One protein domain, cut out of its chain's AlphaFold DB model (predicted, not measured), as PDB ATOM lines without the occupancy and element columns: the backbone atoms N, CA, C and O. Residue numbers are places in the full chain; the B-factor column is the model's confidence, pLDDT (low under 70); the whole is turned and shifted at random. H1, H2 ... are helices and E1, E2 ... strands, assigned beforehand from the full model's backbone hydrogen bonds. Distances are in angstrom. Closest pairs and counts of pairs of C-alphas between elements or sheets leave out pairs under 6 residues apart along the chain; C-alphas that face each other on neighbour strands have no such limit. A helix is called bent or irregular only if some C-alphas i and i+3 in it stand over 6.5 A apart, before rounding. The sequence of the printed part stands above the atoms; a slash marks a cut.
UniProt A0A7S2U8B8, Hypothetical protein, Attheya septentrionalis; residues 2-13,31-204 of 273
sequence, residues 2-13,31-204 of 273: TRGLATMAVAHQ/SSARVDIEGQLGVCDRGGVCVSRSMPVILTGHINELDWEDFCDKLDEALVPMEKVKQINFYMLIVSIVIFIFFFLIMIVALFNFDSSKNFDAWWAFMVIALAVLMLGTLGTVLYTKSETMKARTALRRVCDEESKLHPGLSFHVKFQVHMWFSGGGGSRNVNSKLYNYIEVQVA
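This is residues 2 to 13 and 31 to 204 of the 273 residues of the protein "Hypothetical protein" of Attheya septentrionalis (UniProt A0A7S2U8B8). A long helical hairpin, bent H2 and H3, makes the longest axis, and a twisted sheet packs on the last part of H3. Helix H1 stands off near E2, mostly free. The 186 printed residues hold three named helices and three strands, H1 E1 H2 H3 E2 E3; the antiparallel sheet has the order E1 E3 E2. The class is mixed, and the whole is a loose rod, with radius of gyration of the C-alphas 23.4 A and spans 82 by 39 by 26 A.

Inner strand E3, residues 190 to 203, bends by 50 degrees at 197. It pairs with E1, residues 31 to 36 (N 33 and O 201, 2.9 A), and forms a hairpin with E2, residues 170 to 183 (N 173 and O 200, 2.8 A). H3, residues 117 to 166, is on one face, two layers in all, at a height of 6.6 A over the sheet; the closest C-alphas to E2 are Ser 164 and Ser 171, 4.9 A. H2, residues 65 to 112, was assigned as one helix by its hydrogen bonds but is bent, C-alphas 78 and 81 being 7.2 A apart. Its arm H2b, residues 81 to 112, forms a hairpin with H3, touching it at a shallow tilt of 8 degrees, opposite ways; the closest C-alphas, Val 85 and Thr 145, are 5.9 A apart. Arm H2a, residues 65 to 78, touches H3 at its residues 152 to 163 alone, closest at the C-alphas of Ala 78 and Ala 155, 5.4 A. E1, H2 with H3, and E2 form a split strand-helix-strand unit, two strands running the same way with E3 between them, its crossover right-handed. H1, residues 2 to 13, is not on the sheet. Every O i to N i+4 pair is within hydrogen-bond range in H2a and H2b, but 6 of 8 in H1 and 43 of 46 in H3.

H1 begins at C-alpha 2 (159.655, 139.830, 134.593) and E3 ends at C-alpha 203 (132.594, 119.036, 106.209). H3, irregular with C-alphas 118 and 121 7.0 A apart, spans 75.2 A, H2b 47.0 A, E3 38.8 A and E2 38.4 A.

The C-alphas of Gly 61 and Ser 116, the two farthest apart, are 82.0 A apart. Residues 14 to 30 are cut out, leaving 28.3 A between C-alphas 13 and 31. The link E1 to H2 is long. Confidence is under 70 at residues 2 to 12, 42 to 46, 116, 184 to 186 and 188.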
ATOM      1  N   THR A   2     160.964 140.244 134.030       41.62
ATOM      2  CA  THR A   2     159.655 139.830 134.593       41.62
ATOM      3  C   THR A   2     158.453 139.923 133.640       41.62
ATOM      4  O   THR A   2     157.520 139.139 133.775       41.62
ATOM      5  N   ARG A   3     158.468 140.802 132.622       40.53
ATOM      6  CA  ARG A   3     157.366 140.898 131.635       40.53
ATOM      7  C   ARG A   3     157.199 139.645 130.764       40.53
ATOM      8  O   ARG A   3     156.078 139.355 130.374       40.53
ATOM      9  N   GLY A   4     158.272 138.888 130.514       42.22
ATOM     10  CA  GLY A   4     158.217 137.670 129.692       42.22
ATOM     11  C   GLY A   4     157.470 136.511 130.362       42.22
ATOM     12  O   GLY A   4     156.749 135.781 129.685       42.22
ATOM     13  N   LEU A   5     157.579 136.387 131.690       48.03
ATOM     14  CA  LEU A   5     156.977 135.287 132.453       48.03
ATOM     15  C   LEU A   5     155.445 135.366 132.489       48.03
ATOM     16  O   LEU A   5     154.779 134.354 132.294       48.03
ATOM     17  N   ALA A   6     154.876 136.563 132.660       55.06
ATOM     18  CA  ALA A   6     153.421 136.732 132.689       55.06
ATOM     19  C   ALA A   6     152.773 136.468 131.316       55.06
ATOM     20  O   ALA A   6     151.725 135.833 131.235       55.06
ATOM     21  N   THR A   7     153.409 136.900 130.221       54.44
ATOM     22  CA  THR A   7     152.939 136.582 128.863       54.44
ATOM     23  C   THR A   7     153.106 135.106 128.512       54.44
ATOM     24  O   THR A   7     152.235 134.558 127.841       54.44
ATOM     25  N   MET A   8     154.168 134.446 128.990       58.84
ATOM     26  CA  MET A   8     154.344 133.003 128.792       58.84
ATOM     27  C   MET A   8     153.288 132.188 129.538       58.84
ATOM     28  O   MET A   8     152.749 131.259 128.951       58.84
ATOM     29  N   ALA A   9     152.945 132.549 130.777       66.69
ATOM     30  CA  ALA A   9     151.924 131.833 131.543       66.69
ATOM     31  C   ALA A   9     150.545 131.885 130.859       66.69
ATOM     32  O   ALA A   9     149.872 130.866 130.736       66.69
ATOM     33  N   VAL A  10     150.157 133.052 130.332       68.56
ATOM     34  CA  VAL A  10     148.884 133.209 129.607       68.56
ATOM     35  C   VAL A  10     148.905 132.477 128.262       68.56
ATOM     36  O   VAL A  10     147.919 131.838 127.902       68.56
ATOM     37  N   ALA A  11     150.021 132.527 127.526       62.72
ATOM     38  CA  ALA A  11     150.165 131.791 126.269       62.72
ATOM     39  C   ALA A  11     150.140 130.270 126.490       62.72
ATOM     40  O   ALA A  11     149.517 129.554 125.712       62.72
ATOM     41  N   HIS A  12     150.759 129.787 127.572       66.12
ATOM     42  CA  HIS A  12     150.741 128.380 127.962       66.12
ATOM     43  C   HIS A  12     149.323 127.914 128.300       66.12
ATOM     44  O   HIS A  12     148.860 126.925 127.743       66.12
ATOM     45  N   GLN A  13     148.599 128.673 129.128       73.06
ATOM     46  CA  GLN A  13     147.226 128.336 129.505       73.06
ATOM     47  C   GLN A  13     146.271 128.356 128.298       73.06
ATOM     48  O   GLN A  13     145.404 127.494 128.177       73.06
ATOM     49  N   SER A  31     137.156 115.987 106.197       88.50
ATOM     50  CA  SER A  31     137.820 116.960 105.336       88.50
ATOM     51  C   SER A  31     137.698 118.335 105.987       88.50
ATOM     52  O   SER A  31     136.586 118.819 106.204       88.50
ATOM     53  N   SER A  32     138.841 118.939 106.308       93.44
ATOM     54  CA  SER A  32     138.943 120.284 106.876       93.44
ATOM     55  C   SER A  32     139.657 121.205 105.888       93.44
ATOM     56  O   SER A  32     140.628 120.795 105.246       93.44
ATOM     57  N   ALA A  33     139.176 122.438 105.751       95.69
ATOM     58  CA  ALA A  33     139.856 123.504 105.026       95.69
ATOM     59  C   ALA A  33     140.041 124.723 105.917       95.69
ATOM     60  O   ALA A  33     139.292 124.974 106.860       95.69
ATOM     61  N   ARG A  34     141.062 125.501 105.577       95.69
ATOM     62  CA  ARG A  34     141.422 126.730 106.262       95.69
ATOM     63  C   ARG A  34     141.063 127.924 105.389       95.69
ATOM     64  O   ARG A  34     141.420 127.955 104.216       95.69
ATOM     65  N   VAL A  35     140.408 128.900 105.999       96.44
ATOM     66  CA  VAL A  35     140.107 130.207 105.420       96.44
ATOM     67  C   VAL A  35     140.943 131.225 106.179       96.44
ATOM     68  O   VAL A  35     140.784 131.411 107.392       96.44
ATOM     69  N   ASP A  36     141.895 131.823 105.477       95.44
ATOM     70  CA  ASP A  36     142.807 132.790 106.064       95.44
ATOM     71  C   ASP A  36     142.157 134.166 106.206       95.44
ATOM     72  O   ASP A  36     141.330 134.587 105.401       95.44
ATOM     73  N   ILE A  37     142.556 134.867 107.264       94.94
ATOM     74  CA  ILE A  37     142.201 136.263 107.488       94.94
ATOM     75  C   ILE A  37     143.462 137.079 107.209       94.94
ATOM     76  O   ILE A  37     144.485 136.949 107.895       94.94
ATOM     77  N   GLU A  38     143.385 137.899 106.179       93.19
ATOM     78  CA  GLU A  38     144.470 138.711 105.661       93.19
ATOM     79  C   GLU A  38     144.661 139.981 106.503       93.19
ATOM     80  O   GLU A  38     143.874 140.322 107.390       93.19
ATOM     81  N   GLY A  39     145.793 140.657 106.308       88.69
ATOM     82  CA  GLY A  39     146.059 141.933 106.969       88.69
ATOM     83  C   GLY A  39     146.271 141.856 108.485       88.69
ATOM     84  O   GLY A  39     146.407 142.895 109.114       88.69
ATOM     85  N   GLN A  40     146.357 140.683 109.128       85.25
ATOM     86  CA  GLN A  40     146.491 140.592 110.594       85.25
ATOM     87  C   GLN A  40     147.841 141.086 111.142       85.25
ATOM     88  O   GLN A  40     147.884 141.712 112.201       85.25
ATOM     89  N   LEU A  41     148.943 140.861 110.422       73.56
ATOM     90  CA  LEU A  41     150.304 140.941 110.981       73.56
ATOM     91  C   LEU A  41     151.095 142.215 110.642       73.56
ATOM     92  O   LEU A  41     152.193 142.401 111.166       73.56
ATOM     93  N   GLY A  42     150.556 143.113 109.817       68.75
ATOM     94  CA  GLY A  42     151.209 144.379 109.480       68.75
ATOM     95  C   GLY A  42     150.788 145.533 110.394       68.75
ATOM     96  O   GLY A  42     149.593 145.787 110.553       68.75
ATOM     97  N   VAL A  43     151.767 146.248 110.965       60.25
ATOM     98  CA  VAL A  43     151.588 147.623 111.495       60.25
ATOM     99  C   VAL A  43     151.618 148.646 110.348       60.25
ATOM    100  O   VAL A  43     151.022 149.710 110.455       60.25
ATOM    101  N   CYS A  44     152.288 148.303 109.242       52.06
ATOM    102  CA  CYS A  44     152.475 149.167 108.072       52.06
ATOM    103  C   CYS A  44     151.611 148.769 106.870       52.06
ATOM    104  O   CYS A  44     151.704 149.412 105.825       52.06
ATOM    105  N   ASP A  45     150.819 147.707 106.995       69.50
ATOM    106  CA  ASP A  45     149.924 147.306 105.921       69.50
ATOM    107  C   ASP A  45     148.696 148.214 105.978       69.50
ATOM    108  O   ASP A  45     147.978 148.231 106.978       69.50
ATOM    109  N   ARG A  46     148.532 149.066 104.959       67.44
ATOM    110  CA  ARG A  46     147.392 149.995 104.867       67.44
ATOM    111  C   ARG A  46     146.099 149.277 104.482       67.44
ATOM    112  O   ARG A  46     145.046 149.904 104.540       67.44
ATOM    113  N   GLY A  47     146.181 148.009 104.077       78.06
ATOM    114  CA  GLY A  47     145.009 147.164 103.892       78.06
ATOM    115  C   GLY A  47     144.303 146.921 105.225       78.06
ATOM    116  O   GLY A  47     144.952 146.684 106.247       78.06
ATOM    117  N   GLY A  48     142.972 147.006 105.221       87.94
ATOM    118  CA  GLY A  48     142.150 146.575 106.350       87.94
ATOM    119  C   GLY A  48     142.354 145.089 106.669       87.94
ATOM    120  O   GLY A  48     143.006 144.352 105.930       87.94
ATOM    121  N   VAL A  49     141.811 144.639 107.800       92.56
ATOM    122  CA  VAL A  49     141.773 143.207 108.131       92.56
ATOM    123  C   VAL A  49     140.536 142.623 107.456       92.56
ATOM    124  O   VAL A  49     139.431 142.972 107.854       92.56
ATOM    125  N   CYS A  50     140.724 141.762 106.459       94.75
ATOM    126  CA  CYS A  50     139.638 141.127 105.709       94.75
ATOM    127  C   CYS A  50     139.834 139.613 105.608       94.75
ATOM    128  O   CYS A  50     140.937 139.092 105.797       94.75
ATOM    129  N   VAL A  51     138.757 138.887 105.338       96.19
ATOM    130  CA  VAL A  51     138.783 137.445 105.091       96.19
ATOM    131  C   VAL A  51     139.121 137.173 103.630       96.19
ATOM    132  O   VAL A  51     138.670 137.878 102.728       96.19
ATOM    133  N   SER A  52     139.920 136.135 103.382       95.81
ATOM    134  CA  SER A  52     140.212 135.713 102.017       95.81
ATOM    135  C   SER A  52     138.930 135.227 101.336       95.81
ATOM    136  O   SER A  52     138.300 134.270 101.790       95.81
ATOM    137  N   ARG A  53     138.544 135.881 100.233       95.81
ATOM    138  CA  ARG A  53     137.308 135.569  99.491       95.81
ATOM    139  C   ARG A  53     137.408 134.305  98.638       95.81
ATOM    140  O   ARG A  53     136.414 133.880  98.059       95.81
ATOM    141  N   SER A  54     138.576 133.669  98.552       95.94
ATOM    142  CA  SER A  54     138.718 132.420  97.803       95.94
ATOM    143  C   SER A  54     137.985 131.275  98.507       95.94
ATOM    144  O   SER A  54     138.414 130.837  99.576       95.94
ATOM    145  N   MET A  55     136.916 130.761  97.894       97.31
ATOM    146  CA  MET A  55     136.167 129.620  98.421       97.31
ATOM    147  C   MET A  55     137.016 128.336  98.365       97.31
ATOM    148  O   MET A  55     137.471 127.944  97.286       97.31
ATOM    149  N   PRO A  56     137.227 127.636  99.497       96.50
ATOM    150  CA  PRO A  56     137.883 126.336  99.493       96.50
ATOM    151  C   PRO A  56     137.143 125.317  98.619       96.50
ATOM    152  O   PRO A  56     135.921 125.202  98.674       96.50
ATOM    153  N   VAL A  57     137.889 124.489  97.883       95.25
ATOM    154  CA  VAL A  57     137.312 123.459  96.995       95.25
ATOM    155  C   VAL A  57     136.377 122.502  97.744       95.25
ATOM    156  O   VAL A  57     135.373 122.073  97.189       95.25
ATOM    157  N   ILE A  58     136.647 122.213  99.023       95.12
ATOM    158  CA  ILE A  58     135.792 121.329  99.832       95.12
ATOM    159  C   ILE A  58     134.392 121.896 100.096       95.12
ATOM    160  O   ILE A  58     133.502 121.142 100.466       95.12
ATOM    161  N   LEU A  59     134.200 123.211  99.944       95.88
ATOM    162  CA  LEU A  59     132.898 123.860 100.082       95.88
ATOM    163  C   LEU A  59     132.110 123.875  98.769       95.88
ATOM    164  O   LEU A  59     130.909 124.144  98.775       95.88
ATOM    165  N   THR A  60     132.762 123.552  97.647       95.69
ATOM    166  CA  THR A  60     132.120 123.537  96.332       95.69
ATOM    167  C   THR A  60     131.020 122.477  96.315       95.69
ATOM    168  O   THR A  60     131.286 121.291  96.487       95.69
ATOM    169  N   GLY A  61     129.776 122.916  96.115       94.75
ATOM    170  CA  GLY A  61     128.587 122.057  96.141       94.75
ATOM    171  C   GLY A  61     127.865 121.991  97.493       94.75
ATOM    172  O   GLY A  61     126.756 121.466  97.541       94.75
ATOM    173  N   HIS A  62     128.441 122.551  98.564       95.00
ATOM    174  CA  HIS A  62     127.783 122.677  99.873       95.00
ATOM    175  C   HIS A  62     127.248 124.087 100.141       95.00
ATOM    176  O   HIS A  62     126.220 124.239 100.800       95.00
ATOM    177  N   ILE A  63     127.936 125.103  99.624       96.81
ATOM    178  CA  ILE A  63     127.530 126.506  99.681       96.81
ATOM    179  C   ILE A  63     127.567 127.085  98.265       96.81
ATOM    180  O   ILE A  63     128.396 126.676  97.443       96.81
ATOM    181  N   ASN A  64     126.627 127.974  97.950       97.19
ATOM    182  CA  ASN A  64     126.650 128.694  96.681       97.19
ATOM    183  C   ASN A  64     127.622 129.894  96.778       97.19
ATOM    184  O   ASN A  64     128.006 130.305  97.871       97.19
ATOM    185  N   GLU A  65     128.046 130.444  95.640       97.31
ATOM    186  CA  GLU A  65     129.032 131.538  95.612       97.31
ATOM    187  C   GLU A  65     128.511 132.832  96.265       97.31
ATOM    188  O   GLU A  65     129.270 133.514  96.943       97.31
ATOM    189  N   LEU A  66     127.211 133.127  96.144       97.50
ATOM    190  CA  LEU A  66     126.590 134.318  96.737       97.50
ATOM    191  C   LEU A  66     126.511 134.234  98.270       97.50
ATOM    192  O   LEU A  66     126.809 135.208  98.952       97.50
ATOM    193  N   ASP A  67     126.148 133.073  98.815       97.56
ATOM    194  CA  ASP A  67     126.105 132.800 100.256       97.56
ATOM    195  C   ASP A  67     127.522 132.850 100.845       97.56
ATOM    196  O   ASP A  67     127.726 133.321 101.962       97.56
ATOM    197  N   TRP A  68     128.521 132.387 100.085       97.62
ATOM    198  CA  TRP A  68     129.924 132.498 100.474       97.62
ATOM    199  C   TRP A  68     130.392 133.958 100.527       97.62
ATOM    200  O   TRP A  68     131.047 134.352 101.491       97.62
ATOM    201  N   GLU A  69     130.038 134.773  99.529       97.75
ATOM    202  CA  GLU A  69     130.336 136.208  99.542       97.75
ATOM    203  C   GLU A  69     129.647 136.927 100.711       97.75
ATOM    204  O   GLU A  69     130.310 137.680 101.425       97.75
ATOM    205  N   ASP A  70     128.367 136.639 100.971       98.19
ATOM    206  CA  ASP A  70     127.617 137.192 102.109       98.19
ATOM    207  C   ASP A  70     128.236 136.773 103.456       98.19
ATOM    208  O   ASP A  70     128.386 137.589 104.371       98.19
ATOM    209  N   PHE A  71     128.685 135.521 103.578       97.81
ATOM    210  CA  PHE A  71     129.440 135.064 104.741       97.81
ATOM    211  C   PHE A  71     130.746 135.846 104.924       97.81
ATOM    212  O   PHE A  71     131.038 136.299 106.036       97.81
ATOM    213  N   CYS A  72     131.528 136.037 103.856       97.88
ATOM    214  CA  CYS A  72     132.748 136.841 103.904       97.88
ATOM    215  C   CYS A  72     132.458 138.288 104.325       97.88
ATOM    216  O   CYS A  72     133.171 138.814 105.178       97.88
ATOM    217  N   ASP A  73     131.398 138.906 103.801       97.81
ATOM    218  CA  ASP A  73     131.000 140.274 104.148       97.81
ATOM    219  C   ASP A  73     130.633 140.402 105.640       97.81
ATOM    220  O   ASP A  73     131.100 141.320 106.322       97.81
ATOM    221  N   LYS A  74     129.878 139.442 106.195       98.12
ATOM    222  CA  LYS A  74     129.561 139.394 107.638       98.12
ATOM    223  C   LYS A  74     130.811 139.228 108.504       98.12
ATOM    224  O   LYS A  74     130.902 139.798 109.597       98.12
ATOM    225  N   LEU A  75     131.778 138.427 108.054       97.38
ATOM    226  CA  LEU A  75     133.046 138.254 108.762       97.38
ATOM    227  C   LEU A  75     133.905 139.522 108.709       97.38
ATOM    228  O   LEU A  75     134.480 139.898 109.733       97.38
ATOM    229  N   ASP A  76     133.964 140.192 107.558       96.62
ATOM    230  CA  ASP A  76     134.647 141.476 107.387       96.62
ATOM    231  C   ASP A  76     134.030 142.540 108.314       96.62
ATOM    232  O   ASP A  76     134.752 143.244 109.026       96.62
ATOM    233  N   GLU A  77     132.697 142.593 108.418       97.25
ATOM    234  CA  GLU A  77     131.997 143.472 109.363       97.25
ATOM    235  C   GLU A  77     132.377 143.162 110.825       97.25
ATOM    236  O   GLU A  77     132.685 144.067 111.611       97.25
ATOM    237  N   ALA A  78     132.440 141.879 111.194       96.81
ATOM    238  CA  ALA A  78     132.867 141.446 112.525       96.81
ATOM    239  C   ALA A  78     134.342 141.791 112.837       96.81
ATOM    240  O   ALA A  78     134.714 141.899 114.013       96.81
ATOM    241  N   LEU A  79     135.177 141.991 111.810       95.75
ATOM    242  CA  LEU A  79     136.595 142.350 111.916       95.75
ATOM    243  C   LEU A  79     136.853 143.861 112.018       95.75
ATOM    244  O   LEU A  79     137.934 144.250 112.473       95.75
ATOM    245  N   VAL A  80     135.877 144.723 111.715       94.62
ATOM    246  CA  VAL A  80     136.005 146.195 111.804       94.62
ATOM    247  C   VAL A  80     136.590 146.693 113.144       94.62
ATOM    248  O   VAL A  80     137.439 147.593 113.134       94.62
ATOM    249  N   PRO A  81     136.230 146.146 114.326       93.75
ATOM    250  CA  PRO A  81     136.843 146.572 115.584       93.75
ATOM    251  C   PRO A  81     138.357 146.306 115.637       93.75
ATOM    252  O   PRO A  81     139.093 147.083 116.249       93.75
ATOM    253  N   MET A  82     138.848 145.251 114.974       91.06
ATOM    254  CA  MET A  82     140.285 144.951 114.914       91.06
ATOM    255  C   MET A  82     141.050 145.988 114.092       91.06
ATOM    256  O   MET A  82     142.173 146.344 114.461       91.06
ATOM    257  N   GLU A  83     140.448 146.521 113.028       90.75
ATOM    258  CA  GLU A  83     141.043 147.609 112.251       90.75
ATOM    259  C   GLU A  83     141.207 148.875 113.107       90.75
ATOM    260  O   GLU A  83     142.294 149.458 113.174       90.75
ATOM    261  N   LYS A  84     140.169 149.246 113.871       90.81
ATOM    262  CA  LYS A  84     140.224 150.393 114.795       90.81
ATOM    263  C   LYS A  84     141.316 150.226 115.850       90.81
ATOM    264  O   LYS A  84     142.056 151.167 116.135       90.81
ATOM    265  N   VAL A  85     141.465 149.020 116.400       91.12
ATOM    266  CA  VAL A  85     142.521 148.693 117.371       91.12
ATOM    267  C   VAL A  85     143.918 148.905 116.782       91.12
ATOM    268  O   VAL A  85     144.791 149.440 117.469       91.12
ATOM    269  N   LYS A  86     144.145 148.534 115.516       89.31
ATOM    270  CA  LYS A  86     145.430 148.764 114.839       89.31
ATOM    271  C   LYS A  86     145.740 150.245 114.686       89.31
ATOM    272  O   LYS A  86     146.839 150.669 115.043       89.31
ATOM    273  N   GLN A  87     144.768 151.022 114.211       90.12
ATOM    274  CA  GLN A  87     144.928 152.465 114.042       90.12
ATOM    275  C   GLN A  87     145.228 153.141 115.387       90.12
ATOM    276  O   GLN A  87     146.195 153.893 115.494       90.12
ATOM    277  N   ILE A  88     144.473 152.813 116.440       90.56
ATOM    278  CA  ILE A  88     144.693 153.351 117.791       90.56
ATOM    279  C   ILE A  88     146.085 152.979 118.314       90.56
ATOM    280  O   ILE A  88     146.797 153.849 118.811       90.56
ATOM    281  N   ASN A  89     146.515 151.724 118.160       89.38
ATOM    282  CA  ASN A  89     147.858 151.304 118.567       89.38
ATOM    283  C   ASN A  89     148.960 152.059 117.815       89.38
ATOM    284  O   ASN A  89     149.958 152.443 118.422       89.38
ATOM    285  N   PHE A  90     148.778 152.300 116.515       89.94
ATOM    286  CA  PHE A  90     149.721 153.068 115.709       89.94
ATOM    287  C   PHE A  90     149.808 154.533 116.165       89.94
ATOM    288  O   PHE A  90     150.907 155.038 116.399       89.94
ATOM    289  N   TYR A  91     148.670 155.198 116.386       91.88
ATOM    290  CA  TYR A  91     148.649 156.563 116.921       91.88
ATOM    291  C   TYR A  91     149.277 156.644 118.317       91.88
ATOM    292  O   TYR A  91     150.097 157.527 118.569       91.88
ATOM    293  N   MET A  92     148.965 155.697 119.206       89.94
ATOM    294  CA  MET A  92     149.551 155.646 120.549       89.94
ATOM    295  C   MET A  92     151.064 155.406 120.520       89.94
ATOM    296  O   MET A  92     151.785 155.968 121.347       89.94
ATOM    297  N   LEU A  93     151.572 154.631 119.554       89.12
ATOM    298  CA  LEU A  93     153.009 154.461 119.341       89.12
ATOM    299  C   LEU A  93     153.675 155.786 118.946       89.12
ATOM    300  O   LEU A  93     154.674 156.162 119.558       89.12
ATOM    301  N   ILE A  94     153.113 156.514 117.974       93.75
ATOM    302  CA  ILE A  94     153.639 157.822 117.546       93.75
ATOM    303  C   ILE A  94     153.638 158.810 118.714       93.75
ATOM    304  O   ILE A  94     154.661 159.434 118.990       93.75
ATOM    305  N   VAL A  95     152.517 158.922 119.432       92.94
ATOM    306  CA  VAL A  95     152.387 159.812 120.596       92.94
ATOM    307  C   VAL A  95     153.431 159.468 121.661       92.94
ATOM    308  O   VAL A  95     154.099 160.363 122.173       92.94
ATOM    309  N   SER A  96     153.638 158.180 121.947       89.44
ATOM    310  CA  SER A  96     154.663 157.722 122.891       89.44
ATOM    311  C   SER A  96     156.078 158.144 122.472       89.44
ATOM    312  O   SER A  96     156.835 158.652 123.299       89.44
ATOM    313  N   ILE A  97     156.427 158.013 121.184       92.25
ATOM    314  CA  ILE A  97     157.734 158.439 120.653       92.25
ATOM    315  C   ILE A  97     157.914 159.956 120.784       92.25
ATOM    316  O   ILE A  97     158.966 160.408 121.231       92.25
ATOM    317  N   VAL A  98     156.898 160.749 120.433       95.12
ATOM    318  CA  VAL A  98     156.952 162.217 120.537       95.12
ATOM    319  C   VAL A  98     157.148 162.654 121.988       95.12
ATOM    320  O   VAL A  98     158.016 163.479 122.268       95.12
ATOM    321  N   ILE A  99     156.389 162.062 122.916       91.25
ATOM    322  CA  ILE A  99     156.533 162.332 124.349       91.25
ATOM    323  C   ILE A  99     157.946 161.960 124.816       91.25
ATOM    324  O   ILE A  99     158.595 162.750 125.500       91.25
ATOM    325  N   PHE A 100     158.459 160.796 124.413       88.75
ATOM    326  CA  PHE A 100     159.808 160.361 124.769       88.75
ATOM    327  C   PHE A 100     160.885 161.344 124.290       88.75
ATOM    328  O   PHE A 100     161.737 161.744 125.083       88.75
ATOM    329  N   ILE A 101     160.826 161.785 123.029       94.44
ATOM    330  CA  ILE A 101     161.767 162.771 122.471       94.44
ATOM    331  C   ILE A 101     161.683 164.091 123.243       94.44
ATOM    332  O   ILE A 101     162.712 164.664 123.590       94.44
ATOM    333  N   PHE A 102     160.474 164.556 123.560       94.12
ATOM    334  CA  PHE A 102     160.270 165.782 124.330       94.12
ATOM    335  C   PHE A 102     160.938 165.719 125.715       94.12
ATOM    336  O   PHE A 102     161.722 166.604 126.061       94.12
ATOM    337  N   PHE A 103     160.709 164.647 126.481       89.31
ATOM    338  CA  PHE A 103     161.357 164.458 127.786       89.31
ATOM    339  C   PHE A 103     162.874 164.275 127.672       89.31
ATOM    340  O   PHE A 103     163.620 164.767 128.519       89.31
ATOM    341  N   PHE A 104     163.346 163.617 126.613       89.00
ATOM    342  CA  PHE A 104     164.772 163.453 126.346       89.00
ATOM    343  C   PHE A 104     165.469 164.795 126.074       89.00
ATOM    344  O   PHE A 104     166.547 165.050 126.608       89.00
ATOM    345  N   LEU A 105     164.840 165.693 125.313       94.00
ATOM    346  CA  LEU A 105     165.361 167.043 125.083       94.00
ATOM    347  C   LEU A 105     165.391 167.869 126.375       94.00
ATOM    348  O   LEU A 105     166.397 168.522 126.652       94.00
ATOM    349  N   ILE A 106     164.339 167.793 127.199       90.44
ATOM    350  CA  ILE A 106     164.318 168.437 128.524       90.44
ATOM    351  C   ILE A 106     165.462 167.918 129.397       90.44
ATOM    352  O   ILE A 106     166.120 168.707 130.073       90.44
ATOM    353  N   MET A 107     165.733 166.610 129.366       87.44
ATOM    354  CA  MET A 107     166.862 166.014 130.079       87.44
ATOM    355  C   MET A 107     168.202 166.559 129.611       87.44
ATOM    356  O   MET A 107     169.020 166.921 130.450       87.44
ATOM    357  N   ILE A 108     168.429 166.659 128.303       90.88
ATOM    358  CA  ILE A 108     169.672 167.226 127.773       90.88
ATOM    359  C   ILE A 108     169.857 168.665 128.264       90.88
ATOM    360  O   ILE A 108     170.919 169.006 128.779       90.88
ATOM    361  N   VAL A 109     168.816 169.497 128.162       90.56
ATOM    362  CA  VAL A 109     168.869 170.887 128.638       90.56
ATOM    363  C   VAL A 109     169.146 170.936 130.140       90.56
ATOM    364  O   VAL A 109     169.983 171.725 130.574       90.56
ATOM    365  N   ALA A 110     168.501 170.081 130.935       86.50
ATOM    366  CA  ALA A 110     168.738 170.015 132.372       86.50
ATOM    367  C   ALA A 110     170.195 169.653 132.690       86.50
ATOM    368  O   ALA A 110     170.813 170.341 133.496       86.50
ATOM    369  N   LEU A 111     170.767 168.651 132.011       86.31
ATOM    370  CA  LEU A 111     172.160 168.229 132.201       86.31
ATOM    371  C   LEU A 111     173.167 169.359 131.941       86.31
ATOM    372  O   LEU A 111     174.160 169.455 132.654       86.31
ATOM    373  N   PHE A 112     172.907 170.236 130.966       87.88
ATOM    374  CA  PHE A 112     173.775 171.388 130.691       87.88
ATOM    375  C   PHE A 112     173.605 172.546 131.682       87.88
ATOM    376  O   PHE A 112     174.536 173.323 131.864       87.88
ATOM    377  N   ASN A 113     172.445 172.670 132.331       83.88
ATOM    378  CA  ASN A 113     172.159 173.735 133.304       83.88
ATOM    379  C   ASN A 113     172.447 173.317 134.759       83.88
ATOM    380  O   ASN A 113     172.060 174.008 135.704       83.88
ATOM    381  N   PHE A 114     173.101 172.173 134.955       76.69
ATOM    382  CA  PHE A 114     173.276 171.538 136.255       76.69
ATOM    383  C   PHE A 114     174.444 172.136 137.057       76.69
ATOM    384  O   PHE A 114     175.404 171.449 137.381       76.69
ATOM    385  N   ASP A 115     174.356 173.420 137.407       76.88
ATOM    386  CA  ASP A 115     175.382 174.107 138.215       76.88
ATOM    387  C   ASP A 115     175.058 174.104 139.728       76.88
ATOM    388  O   ASP A 115     175.752 174.689 140.555       76.88
ATOM    389  N   SER A 116     173.965 173.448 140.147       67.81
ATOM    390  CA  SER A 116     173.562 173.430 141.557       67.81
ATOM    391  C   SER A 116     172.802 172.168 141.959       67.81
ATOM    392  O   SER A 116     171.734 171.862 141.431       67.81
ATOM    393  N   SER A 117     173.319 171.467 142.969       77.19
ATOM    394  CA  SER A 117     172.772 170.220 143.527       77.19
ATOM    395  C   SER A 117     171.334 170.329 144.054       77.19
ATOM    396  O   SER A 117     170.659 169.316 144.200       77.19
ATOM    397  N   LYS A 118     170.834 171.545 144.306       79.06
ATOM    398  CA  LYS A 118     169.514 171.778 144.912       79.06
ATOM    399  C   LYS A 118     168.326 171.544 143.969       79.06
ATOM    400  O   LYS A 118     167.220 171.344 144.453       79.06
ATOM    401  N   ASN A 119     168.533 171.538 142.649       82.19
ATOM    402  CA  ASN A 119     167.445 171.341 141.678       82.19
ATOM    403  C   ASN A 119     167.254 169.873 141.255       82.19
ATOM    404  O   ASN A 119     166.315 169.560 140.522       82.19
ATOM    405  N   PHE A 120     168.122 168.968 141.717       83.00
ATOM    406  CA  PHE A 120     168.096 167.558 141.327       83.00
ATOM    407  C   PHE A 120     166.846 166.829 141.788       83.00
ATOM    408  O   PHE A 120     166.213 166.146 140.982       83.00
ATOM    409  N   ASP A 121     166.433 167.047 143.031       86.44
ATOM    410  CA  ASP A 121     165.286 166.341 143.601       86.44
ATOM    411  C   ASP A 121     163.981 166.686 142.870       86.44
ATOM    412  O   ASP A 121     163.187 165.801 142.549       86.44
ATOM    413  N   ALA A 122     163.783 167.964 142.530       86.25
ATOM    414  CA  ALA A 122     162.607 168.414 141.787       86.25
ATOM    415  C   ALA A 122     162.578 167.851 140.357       86.25
ATOM    416  O   ALA A 122     161.530 167.422 139.869       86.25
ATOM    417  N   TRP A 123     163.733 167.818 139.689       85.50
ATOM    418  CA  TRP A 123     163.836 167.321 138.320       85.50
ATOM    419  C   TRP A 123     163.639 165.799 138.242       85.50
ATOM    420  O   TRP A 123     162.899 165.301 137.390       85.50
ATOM    421  N   TRP A 124     164.219 165.057 139.187       86.50
ATOM    422  CA  TRP A 124     163.993 163.622 139.328       86.50
ATOM    423  C   TRP A 124     162.518 163.298 139.588       86.50
ATOM    424  O   TRP A 124     161.952 162.423 138.927       86.50
ATOM    425  N   ALA A 125     161.864 164.037 140.492       90.31
ATOM    426  CA  ALA A 125     160.442 163.857 140.773       90.31
ATOM    427  C   ALA A 125     159.582 164.045 139.509       90.31
ATOM    428  O   ALA A 125     158.702 163.227 139.232       90.31
ATOM    429  N   PHE A 126     159.876 165.065 138.698       88.31
ATOM    430  CA  PHE A 126     159.192 165.298 137.425       88.31
ATOM    431  C   PHE A 126     159.360 164.127 136.441       88.31
ATOM    432  O   PHE A 126     158.380 163.687 135.838       88.31
ATOM    433  N   MET A 127     160.566 163.562 136.329       87.19
ATOM    434  CA  MET A 127     160.829 162.402 135.466       87.19
ATOM    435  C   MET A 127     160.077 161.147 135.919       87.19
ATOM    436  O   MET A 127     159.527 160.419 135.090       87.19
ATOM    437  N   VAL A 128     159.998 160.903 137.230       90.94
ATOM    438  CA  VAL A 128     159.227 159.779 137.783       90.94
ATOM    439  C   VAL A 128     157.736 159.936 137.479       90.94
ATOM    440  O   VAL A 128     157.094 158.973 137.055       90.94
ATOM    441  N   ILE A 129     157.186 161.146 137.633       92.19
ATOM    442  CA  ILE A 129     155.782 161.438 137.308       92.19
ATOM    443  C   ILE A 129     155.517 161.220 135.814       92.19
ATOM    444  O   ILE A 129     154.552 160.548 135.449       92.19
ATOM    445  N   ALA A 130     156.393 161.721 134.942       88.75
ATOM    446  CA  ALA A 130     156.287 161.530 133.498       88.75
ATOM    447  C   ALA A 130     156.285 160.047 133.099       88.75
ATOM    448  O   ALA A 130     155.439 159.599 132.320       88.75
ATOM    449  N   LEU A 131     157.198 159.264 133.679       90.19
ATOM    450  CA  LEU A 131     157.274 157.827 133.445       90.19
ATOM    451  C   LEU A 131     156.014 157.105 133.944       90.19
ATOM    452  O   LEU A 131     155.509 156.213 133.261       90.19
ATOM    453  N   ALA A 132     155.476 157.504 135.099       93.00
ATOM    454  CA  ALA A 132     154.234 156.947 135.627       93.00
ATOM    455  C   ALA A 132     153.049 157.207 134.682       93.00
ATOM    456  O   ALA A 132     152.281 156.286 134.402       93.00
ATOM    457  N   VAL A 133     152.937 158.416 134.120       91.69
ATOM    458  CA  VAL A 133     151.893 158.762 133.137       91.69
ATOM    459  C   VAL A 133     152.020 157.916 131.865       91.69
ATOM    460  O   VAL A 133     151.023 157.361 131.402       91.69
ATOM    461  N   LEU A 134     153.234 157.736 131.334       90.75
ATOM    462  CA  LEU A 134     153.478 156.866 130.173       90.75
ATOM    463  C   LEU A 134     153.104 155.402 130.456       90.75
ATOM    464  O   LEU A 134     152.492 154.726 129.622       90.75
ATOM    465  N   MET A 135     153.429 154.902 131.647       92.00
ATOM    466  CA  MET A 135     153.097 153.536 132.058       92.00
ATOM    467  C   MET A 135     151.585 153.336 132.218       92.00
ATOM    468  O   MET A 135     151.056 152.317 131.775       92.00
ATOM    469  N   LEU A 136     150.871 154.311 132.783       93.56
ATOM    470  CA  LEU A 136     149.411 154.266 132.891       93.56
ATOM    471  C   LEU A 136     148.733 154.350 131.517       93.56
ATOM    472  O   LEU A 136     147.815 153.577 131.245       93.56
ATOM    473  N   GLY A 137     149.214 155.221 130.625       91.12
ATOM    474  CA  GLY A 137     148.687 155.349 129.262       91.12
ATOM    475  C   GLY A 137     148.871 154.073 128.435       91.12
ATOM    476  O   GLY A 137     147.934 153.595 127.788       91.12
ATOM    477  N   THR A 138     150.057 153.464 128.503       89.81
ATOM    478  CA  THR A 138     150.325 152.187 127.822       89.81
ATOM    479  C   THR A 138     149.496 151.043 128.404       89.81
ATOM    480  O   THR A 138     148.947 150.249 127.641       89.81
ATOM    481  N   LEU A 139     149.327 150.973 129.729       92.75
ATOM    482  CA  LEU A 139     148.468 149.972 130.364       92.75
ATOM    483  C   LEU A 139     147.001 150.127 129.941       92.75
ATOM    484  O   LEU A 139     146.375 149.138 129.561       92.75
ATOM    485  N   GLY A 140     146.470 151.353 129.954       93.81
ATOM    486  CA  GLY A 140     145.107 151.643 129.502       93.81
ATOM    487  C   GLY A 140     144.882 151.215 128.052       93.81
ATOM    488  O   GLY A 140     143.893 150.549 127.751       93.81
ATOM    489  N   THR A 141     145.855 151.495 127.180       91.81
ATOM    490  CA  THR A 141     145.825 151.067 125.774       91.81
ATOM    491  C   THR A 141     145.773 149.545 125.659       91.81
ATOM    492  O   THR A 141     144.906 149.019 124.972       91.81
ATOM    493  N   VAL A 142     146.623 148.814 126.391       88.88
ATOM    494  CA  VAL A 142     146.639 147.339 126.368       88.88
ATOM    495  C   VAL A 142     145.313 146.738 126.845       88.88
ATOM    496  O   VAL A 142     144.841 145.745 126.288       88.88
ATOM    497  N   LEU A 143     144.701 147.309 127.885       93.06
ATOM    498  CA  LEU A 143     143.406 146.839 128.386       93.06
ATOM    499  C   LEU A 143     142.286 147.108 127.376       93.06
ATOM    500  O   LEU A 143     141.485 146.213 127.100       93.06
ATOM    501  N   TYR A 144     142.273 148.300 126.777       93.06
ATOM    502  CA  TYR A 144     141.329 148.659 125.722       93.06
ATOM    503  C   TYR A 144     141.459 147.728 124.510       93.06
ATOM    504  O   TYR A 144     140.472 147.130 124.079       93.06
ATOM    505  N   THR A 145     142.684 147.511 124.018       90.38
ATOM    506  CA  THR A 145     142.934 146.652 122.855       90.38
ATOM    507  C   THR A 145     142.496 145.221 123.130       90.38
ATOM    508  O   THR A 145     141.914 144.579 122.260       90.38
ATOM    509  N   LYS A 146     142.723 144.711 124.350       89.19
ATOM    510  CA  LYS A 146     142.252 143.378 124.753       89.19
ATOM    511  C   LYS A 146     140.729 143.281 124.721       89.19
ATOM    512  O   LYS A 146     140.213 142.304 124.189       89.19
ATOM    513  N   SER A 147     140.033 144.277 125.265       94.06
ATOM    514  CA  SER A 147     138.567 144.318 125.289       94.06
ATOM    515  C   SER A 147     137.976 144.302 123.876       94.06
ATOM    516  O   SER A 147     137.169 143.433 123.554       94.06
ATOM    517  N   GLU A 148     138.443 145.189 122.998       94.00
ATOM    518  CA  GLU A 148     137.954 145.265 121.615       94.00
ATOM    519  C   GLU A 148     138.311 144.017 120.796       94.00
ATOM    520  O   GLU A 148     137.480 143.506 120.047       94.00
ATOM    521  N   THR A 149     139.504 143.445 120.998       90.62
ATOM    522  CA  THR A 149     139.874 142.180 120.343       90.62
ATOM    523  C   THR A 149     138.958 141.039 120.792       90.62
ATOM    524  O   THR A 149     138.572 140.208 119.975       90.62
ATOM    525  N   MET A 150     138.567 140.989 122.072       91.25
ATOM    526  CA  MET A 150     137.600 139.991 122.545       91.25
ATOM    527  C   MET A 150     136.223 140.183 121.905       91.25
ATOM    528  O   MET A 150     135.624 139.194 121.498       91.25
ATOM    529  N   LYS A 151     135.749 141.427 121.745       94.44
ATOM    530  CA  LYS A 151     134.478 141.708 121.056       94.44
ATOM    531  C   LYS A 151     134.491 141.205 119.613       94.44
ATOM    532  O   LYS A 151     133.567 140.494 119.229       94.44
ATOM    533  N   ALA A 152     135.549 141.503 118.856       94.62
ATOM    534  CA  ALA A 152     135.699 141.020 117.480       94.62
ATOM    535  C   ALA A 152     135.707 139.485 117.411       94.62
ATOM    536  O   ALA A 152     135.035 138.884 116.580       94.62
ATOM    537  N   ARG A 153     136.399 138.819 118.344       94.19
ATOM    538  CA  ARG A 153     136.416 137.349 118.424       94.19
ATOM    539  C   ARG A 153     135.045 136.757 118.719       94.19
ATOM    540  O   ARG A 153     134.684 135.745 118.127       94.19
ATOM    541  N   THR A 154     134.299 137.359 119.639       96.12
ATOM    542  CA  THR A 154     132.935 136.924 119.952       96.12
ATOM    543  C   THR A 154     132.005 137.137 118.761       96.12
ATOM    544  O   THR A 154     131.202 136.254 118.476       96.12
ATOM    545  N   ALA A 155     132.143 138.252 118.038       96.81
ATOM    546  CA  ALA A 155     131.379 138.517 116.823       96.81
ATOM    547  C   ALA A 155     131.690 137.493 115.716       96.81
ATOM    548  O   ALA A 155     130.769 136.875 115.197       96.81
ATOM    549  N   LEU A 156     132.970 137.218 115.440       96.69
ATOM    550  CA  LEU A 156     133.387 136.190 114.476       96.69
ATOM    551  C   LEU A 156     132.832 134.803 114.813       96.69
ATOM    552  O   LEU A 156     132.323 134.110 113.937       96.69
ATOM    553  N   ARG A 157     132.920 134.398 116.089       97.25
ATOM    554  CA  ARG A 157     132.358 133.119 116.550       97.25
ATOM    555  C   ARG A 157     130.859 133.063 116.322       97.25
ATOM    556  O   ARG A 157     130.373 132.069 115.810       97.25
ATOM    557  N   ARG A 158     130.151 134.145 116.646       98.00
ATOM    558  CA  ARG A 158     128.711 134.235 116.433       98.00
ATOM    559  C   ARG A 158     128.342 134.064 114.957       98.00
ATOM    560  O   ARG A 158     127.449 133.278 114.679       98.00
ATOM    561  N   VAL A 159     129.038 134.744 114.043       98.06
ATOM    562  CA  VAL A 159     128.806 134.602 112.594       98.06
ATOM    563  C   VAL A 159     129.056 133.155 112.152       98.06
ATOM    564  O   VAL A 159     128.204 132.556 111.509       98.06
ATOM    565  N   CYS A 160     130.168 132.546 112.579       97.75
ATOM    566  CA  CYS A 160     130.468 131.141 112.270       97.75
ATOM    567  C   CYS A 160     129.409 130.167 112.824       97.75
ATOM    568  O   CYS A 160     129.027 129.214 112.145       97.75
ATOM    569  N   ASP A 161     128.918 130.401 114.043       97.75
ATOM    570  CA  ASP A 161     127.892 129.576 114.689       97.75
ATOM    571  C   ASP A 161     126.516 129.730 114.019       97.75
ATOM    572  O   ASP A 161     125.726 128.785 114.008       97.75
ATOM    573  N   GLU A 162     126.193 130.923 113.511       98.06
ATOM    574  CA  GLU A 162     124.963 131.194 112.761       98.06
ATOM    575  C   GLU A 162     125.003 130.499 111.393       98.06
ATOM    576  O   GLU A 162     124.082 129.744 111.081       98.06
ATOM    577  N   GLU A 163     126.100 130.623 110.642       97.50
ATOM    578  CA  GLU A 163     126.249 129.960 109.337       97.50
ATOM    579  C   GLU A 163     126.323 128.431 109.438       97.50
ATOM    580  O   GLU A 163     125.719 127.714 108.640       97.50
ATOM    581  N   SER A 164     126.968 127.896 110.482       97.12
ATOM    582  CA  SER A 164     126.984 126.443 110.729       97.12
ATOM    583  C   SER A 164     125.575 125.864 110.929       97.12
ATOM    584  O   SER A 164     125.342 124.688 110.664       97.12
ATOM    585  N   LYS A 165     124.616 126.668 111.411       97.12
ATOM    586  CA  LYS A 165     123.217 126.238 111.572       97.12
ATOM    587  C   LYS A 165     122.433 126.294 110.265       97.12
ATOM    588  O   LYS A 165     121.470 125.544 110.125       97.12
ATOM    589  N   LEU A 166     122.814 127.182 109.346       97.25
ATOM    590  CA  LEU A 166     122.160 127.343 108.048       97.25
ATOM    591  C   LEU A 166     122.552 126.227 107.070       97.25
ATOM    592  O   LEU A 166     121.712 125.787 106.288       97.25
ATOM    593  N   HIS A 167     123.782 125.713 107.165       95.94
ATOM    594  CA  HIS A 167     124.307 124.689 106.258       95.94
ATOM    595  C   HIS A 167     124.502 123.331 106.959       95.94
ATOM    596  O   HIS A 167     125.580 123.056 107.495       95.94
ATOM    597  N   PRO A 168     123.495 122.432 106.952       94.25
ATOM    598  CA  PRO A 168     123.626 121.121 107.577       94.25
ATOM    599  C   PRO A 168     124.748 120.314 106.912       94.25
ATOM    600  O   PRO A 168     124.730 120.055 105.711       94.25
ATOM    601  N   GLY A 169     125.723 119.897 107.719       93.56
ATOM    602  CA  GLY A 169     126.912 119.179 107.257       93.56
ATOM    603  C   GLY A 169     128.166 120.045 107.129       93.56
ATOM    604  O   GLY A 169     129.232 119.487 106.890       93.56
ATOM    605  N   LEU A 170     128.072 121.361 107.346       96.19
ATOM    606  CA  LEU A 170     129.224 122.246 107.519       96.19
ATOM    607  C   LEU A 170     129.334 122.695 108.979       96.19
ATOM    608  O   LEU A 170     128.330 122.994 109.624       96.19
ATOM    609  N   SER A 171     130.556 122.780 109.498       96.81
ATOM    610  CA  SER A 171     130.833 123.491 110.746       96.81
ATOM    611  C   SER A 171     131.998 124.456 110.577       96.81
ATOM    612  O   SER A 171     133.057 124.112 110.047       96.81
ATOM    613  N   PHE A 172     131.787 125.687 111.031       97.50
ATOM    614  CA  PHE A 172     132.756 126.772 110.973       97.50
ATOM    615  C   PHE A 172     133.297 127.036 112.377       97.50
ATOM    616  O   PHE A 172     132.547 127.306 113.313       97.50
ATOM    617  N   HIS A 173     134.617 126.989 112.534       96.81
ATOM    618  CA  HIS A 173     135.285 127.182 113.814       96.81
ATOM    619  C   HIS A 173     136.384 128.232 113.706       96.81
ATOM    620  O   HIS A 173     137.360 128.078 112.976       96.81
ATOM    621  N   VAL A 174     136.279 129.292 114.504       96.19
ATOM    622  CA  VAL A 174     137.344 130.296 114.601       96.19
ATOM    623  C   VAL A 174     138.486 129.734 115.445       96.19
ATOM    624  O   VAL A 174     138.330 129.528 116.654       96.19
ATOM    625  N   LYS A 175     139.651 129.521 114.830       95.00
ATOM    626  CA  LYS A 175     140.847 129.006 115.501       95.00
ATOM    627  C   LYS A 175     141.875 130.113 115.717       95.00
ATOM    628  O   LYS A 175     142.117 130.977 114.875       95.00
ATOM    629  N   PHE A 176     142.503 130.056 116.888       90.25
ATOM    630  CA  PHE A 176     143.520 130.997 117.343       90.25
ATOM    631  C   PHE A 176     144.826 130.238 117.531       90.25
ATOM    632  O   PHE A 176     144.995 129.557 118.543       90.25
ATOM    633  N   GLN A 177     145.747 130.334 116.575       88.62
ATOM    634  CA  GLN A 177     147.046 129.676 116.677       88.62
ATOM    635  C   GLN A 177     148.145 130.680 116.999       88.62
ATOM    636  O   GLN A 177     148.299 131.706 116.338       88.62
ATOM    637  N   VAL A 178     148.949 130.362 118.012       85.88
ATOM    638  CA  VAL A 178     150.189 131.082 118.301       85.88
ATOM    639  C   VAL A 178     151.328 130.261 117.724       85.88
ATOM    640  O   VAL A 178     151.733 129.253 118.299       85.88
ATOM    641  N   HIS A 179     151.858 130.691 116.585       83.19
ATOM    642  CA  HIS A 179     153.061 130.096 116.035       83.19
ATOM    643  C   HIS A 179     154.264 130.688 116.765       83.19
ATOM    644  O   HIS A 179     154.610 131.857 116.575       83.19
ATOM    645  N   MET A 180     154.879 129.894 117.634       85.75
ATOM    646  CA  MET A 180     156.149 130.236 118.266       85.75
ATOM    647  C   MET A 180     157.274 129.652 117.420       85.75
ATOM    648  O   MET A 180     157.275 128.456 117.142       85.75
ATOM    649  N   TRP A 181     158.238 130.472 117.012       84.00
ATOM    650  CA  TRP A 181     159.484 129.972 116.441       84.00
ATOM    651  C   TRP A 181     160.673 130.592 117.162       84.00
ATOM    652  O   TRP A 181     160.670 131.754 117.578       84.00
ATOM    653  N   PHE A 182     161.705 129.779 117.324       85.12
ATOM    654  CA  PHE A 182     162.947 130.181 117.956       85.12
ATOM    655  C   PHE A 182     163.890 130.648 116.853       85.12
ATOM    656  O   PHE A 182     164.306 129.847 116.022       85.12
ATOM    657  N   SER A 183     164.220 131.940 116.821       80.62
ATOM    658  CA  SER A 183     165.296 132.432 115.955       80.62
ATOM    659  C   SER A 183     166.549 132.618 116.805       80.62
ATOM    660  O   SER A 183     166.559 133.459 117.708       80.62
ATOM    661  N   GLY A 184     167.600 131.845 116.536       67.25
ATOM    662  CA  GLY A 184     168.882 132.028 117.208       67.25
ATOM    663  C   GLY A 184     169.913 130.968 116.847       67.25
ATOM    664  O   GLY A 184     169.811 129.831 117.301       67.25
ATOM    665  N   GLY A 185     170.932 131.364 116.083       61.62
ATOM    666  CA  GLY A 185     172.235 130.702 116.080       61.62
ATOM    667  C   GLY A 185     173.147 131.379 117.109       61.62
ATOM    668  O   GLY A 185     173.123 132.600 117.234       61.62
ATOM    669  N   GLY A 186     173.931 130.603 117.864       63.09
ATOM    670  CA  GLY A 186     175.010 131.148 118.703       63.09
ATOM    671  C   GLY A 186     174.581 131.838 120.007       63.09
ATOM    672  O   GLY A 186     174.949 132.979 120.257       63.09
ATOM    673  N   GLY A 187     173.835 131.146 120.875       72.38
ATOM    674  CA  GLY A 187     173.744 131.500 122.305       72.38
ATOM    675  C   GLY A 187     172.616 132.448 122.734       72.38
ATOM    676  O   GLY A 187     172.310 132.492 123.922       72.38
ATOM    677  N   SER A 188     171.930 133.129 121.809       65.19
ATOM    678  CA  SER A 188     170.737 133.935 122.123       65.19
ATOM    679  C   SER A 188     169.485 133.332 121.482       65.19
ATOM    680  O   SER A 188     169.335 133.345 120.261       65.19
ATOM    681  N   ARG A 189     168.587 132.760 122.296       76.25
ATOM    682  CA  ARG A 189     167.287 132.237 121.844       76.25
ATOM    683  C   ARG A 189     166.244 133.345 121.929       76.25
ATOM    684  O   ARG A 189     165.631 133.535 122.977       76.25
ATOM    685  N   ASN A 190     166.019 134.052 120.826       80.25
ATOM    686  CA  ASN A 190     164.871 134.946 120.725       80.25
ATOM    687  C   ASN A 190     163.627 134.114 120.397       80.25
ATOM    688  O   ASN A 190     163.575 133.426 119.373       80.25
ATOM    689  N   VAL A 191     162.634 134.154 121.289       80.75
ATOM    690  CA  VAL A 191     161.317 133.557 121.052       80.75
ATOM    691  C   VAL A 191     160.484 134.584 120.306       80.75
ATOM    692  O   VAL A 191     160.089 135.596 120.881       80.75
ATOM    693  N   ASN A 192     160.226 134.325 119.030       82.25
ATOM    694  CA  ASN A 192     159.257 135.099 118.276       82.25
ATOM    695  C   ASN A 192     157.925 134.358 118.302       82.25
ATOM    696  O   ASN A 192     157.875 133.142 118.114       82.25
ATOM    697  N   SER A 193     156.844 135.092 118.530       83.81
ATOM    698  CA  SER A 193     155.491 134.568 118.408       83.81
ATOM    699  C   SER A 193     154.718 135.385 117.380       83.81
ATOM    700  O   SER A 193     154.773 136.615 117.367       83.81
ATOM    701  N   LYS A 194     153.990 134.696 116.502       83.38
ATOM    702  CA  LYS A 194     152.937 135.289 115.672       83.38
ATOM    703  C   LYS A 194     151.631 134.634 116.042       83.38
ATOM    704  O   LYS A 194     151.532 133.411 116.096       83.38
ATOM    705  N   LEU A 195     150.638 135.467 116.293       84.94
ATOM    706  CA  LEU A 195     149.265 135.031 116.416       84.94
ATOM    707  C   LEU A 195     148.647 135.048 115.015       84.94
ATOM    708  O   LEU A 195     148.634 136.094 114.370       84.94
ATOM    709  N   TYR A 196     148.141 133.904 114.581       88.44
ATOM    710  CA  TYR A 196     147.341 133.753 113.376       88.44
ATOM    711  C   TYR A 196     145.927 133.378 113.803       88.44
ATOM    712  O   TYR A 196     145.732 132.413 114.548       88.44
ATOM    713  N   ASN A 197     144.943 134.141 113.342       93.12
ATOM    714  CA  ASN A 197     143.542 133.758 113.455       93.12
ATOM    715  C   ASN A 197     143.071 133.342 112.063       93.12
ATOM    716  O   ASN A 197     143.289 134.079 111.103       93.12
ATOM    717  N   TYR A 198     142.449 132.177 111.969       95.56
ATOM    718  CA  TYR A 198     141.881 131.647 110.735       95.56
ATOM    719  C   TYR A 198     140.570 130.935 111.062       95.56
ATOM    720  O   TYR A 198     140.311 130.587 112.221       95.56
ATOM    721  N   ILE A 199     139.740 130.731 110.049       97.12
ATOM    722  CA  ILE A 199     138.495 129.981 110.186       97.12
ATOM    723  C   ILE A 199     138.753 128.585 109.638       97.12
ATOM    724  O   ILE A 199     139.243 128.412 108.525       97.12
ATOM    725  N   GLU A 200     138.498 127.586 110.467       96.94
ATOM    726  CA  GLU A 200     138.536 126.189 110.082       96.94
ATOM    727  C   GLU A 200     137.129 125.754 109.692       96.94
ATOM    728  O   GLU A 200     136.185 125.947 110.457       96.94
ATOM    729  N   VAL A 201     136.999 125.171 108.509       96.75
ATOM    730  CA  VAL A 201     135.734 124.673 107.987       96.75
ATOM    731  C   VAL A 201     135.817 123.166 107.903       96.75
ATOM    732  O   VAL A 201     136.704 122.637 107.237       96.75
ATOM    733  N   GLN A 202     134.902 122.478 108.572       95.88
ATOM    734  CA  GLN A 202     134.825 121.026 108.557       95.88
ATOM    735  C   GLN A 202     133.561 120.603 107.824       95.88
ATOM    736  O   GLN A 202     132.468 121.099 108.095       95.88
ATOM    737  N   VAL A 203     133.720 119.669 106.891       94.81
ATOM    738  CA  VAL A 203     132.594 119.036 106.209       94.81
ATOM    739  C   VAL A 203     132.358 117.702 106.896       94.81
ATOM    740  O   VAL A 203     133.250 116.846 106.944       94.81
ATOM    741  N   ALA A 204     131.163 117.521 107.450       90.50
ATOM    742  CA  ALA A 204     130.737 116.226 107.939       90.50
ATOM    743  C   ALA A 204     130.724 115.284 106.738       90.50
ATOM    744  O   ALA A 204     129.925 115.448 105.816       90.50
TER     745      ALA A 204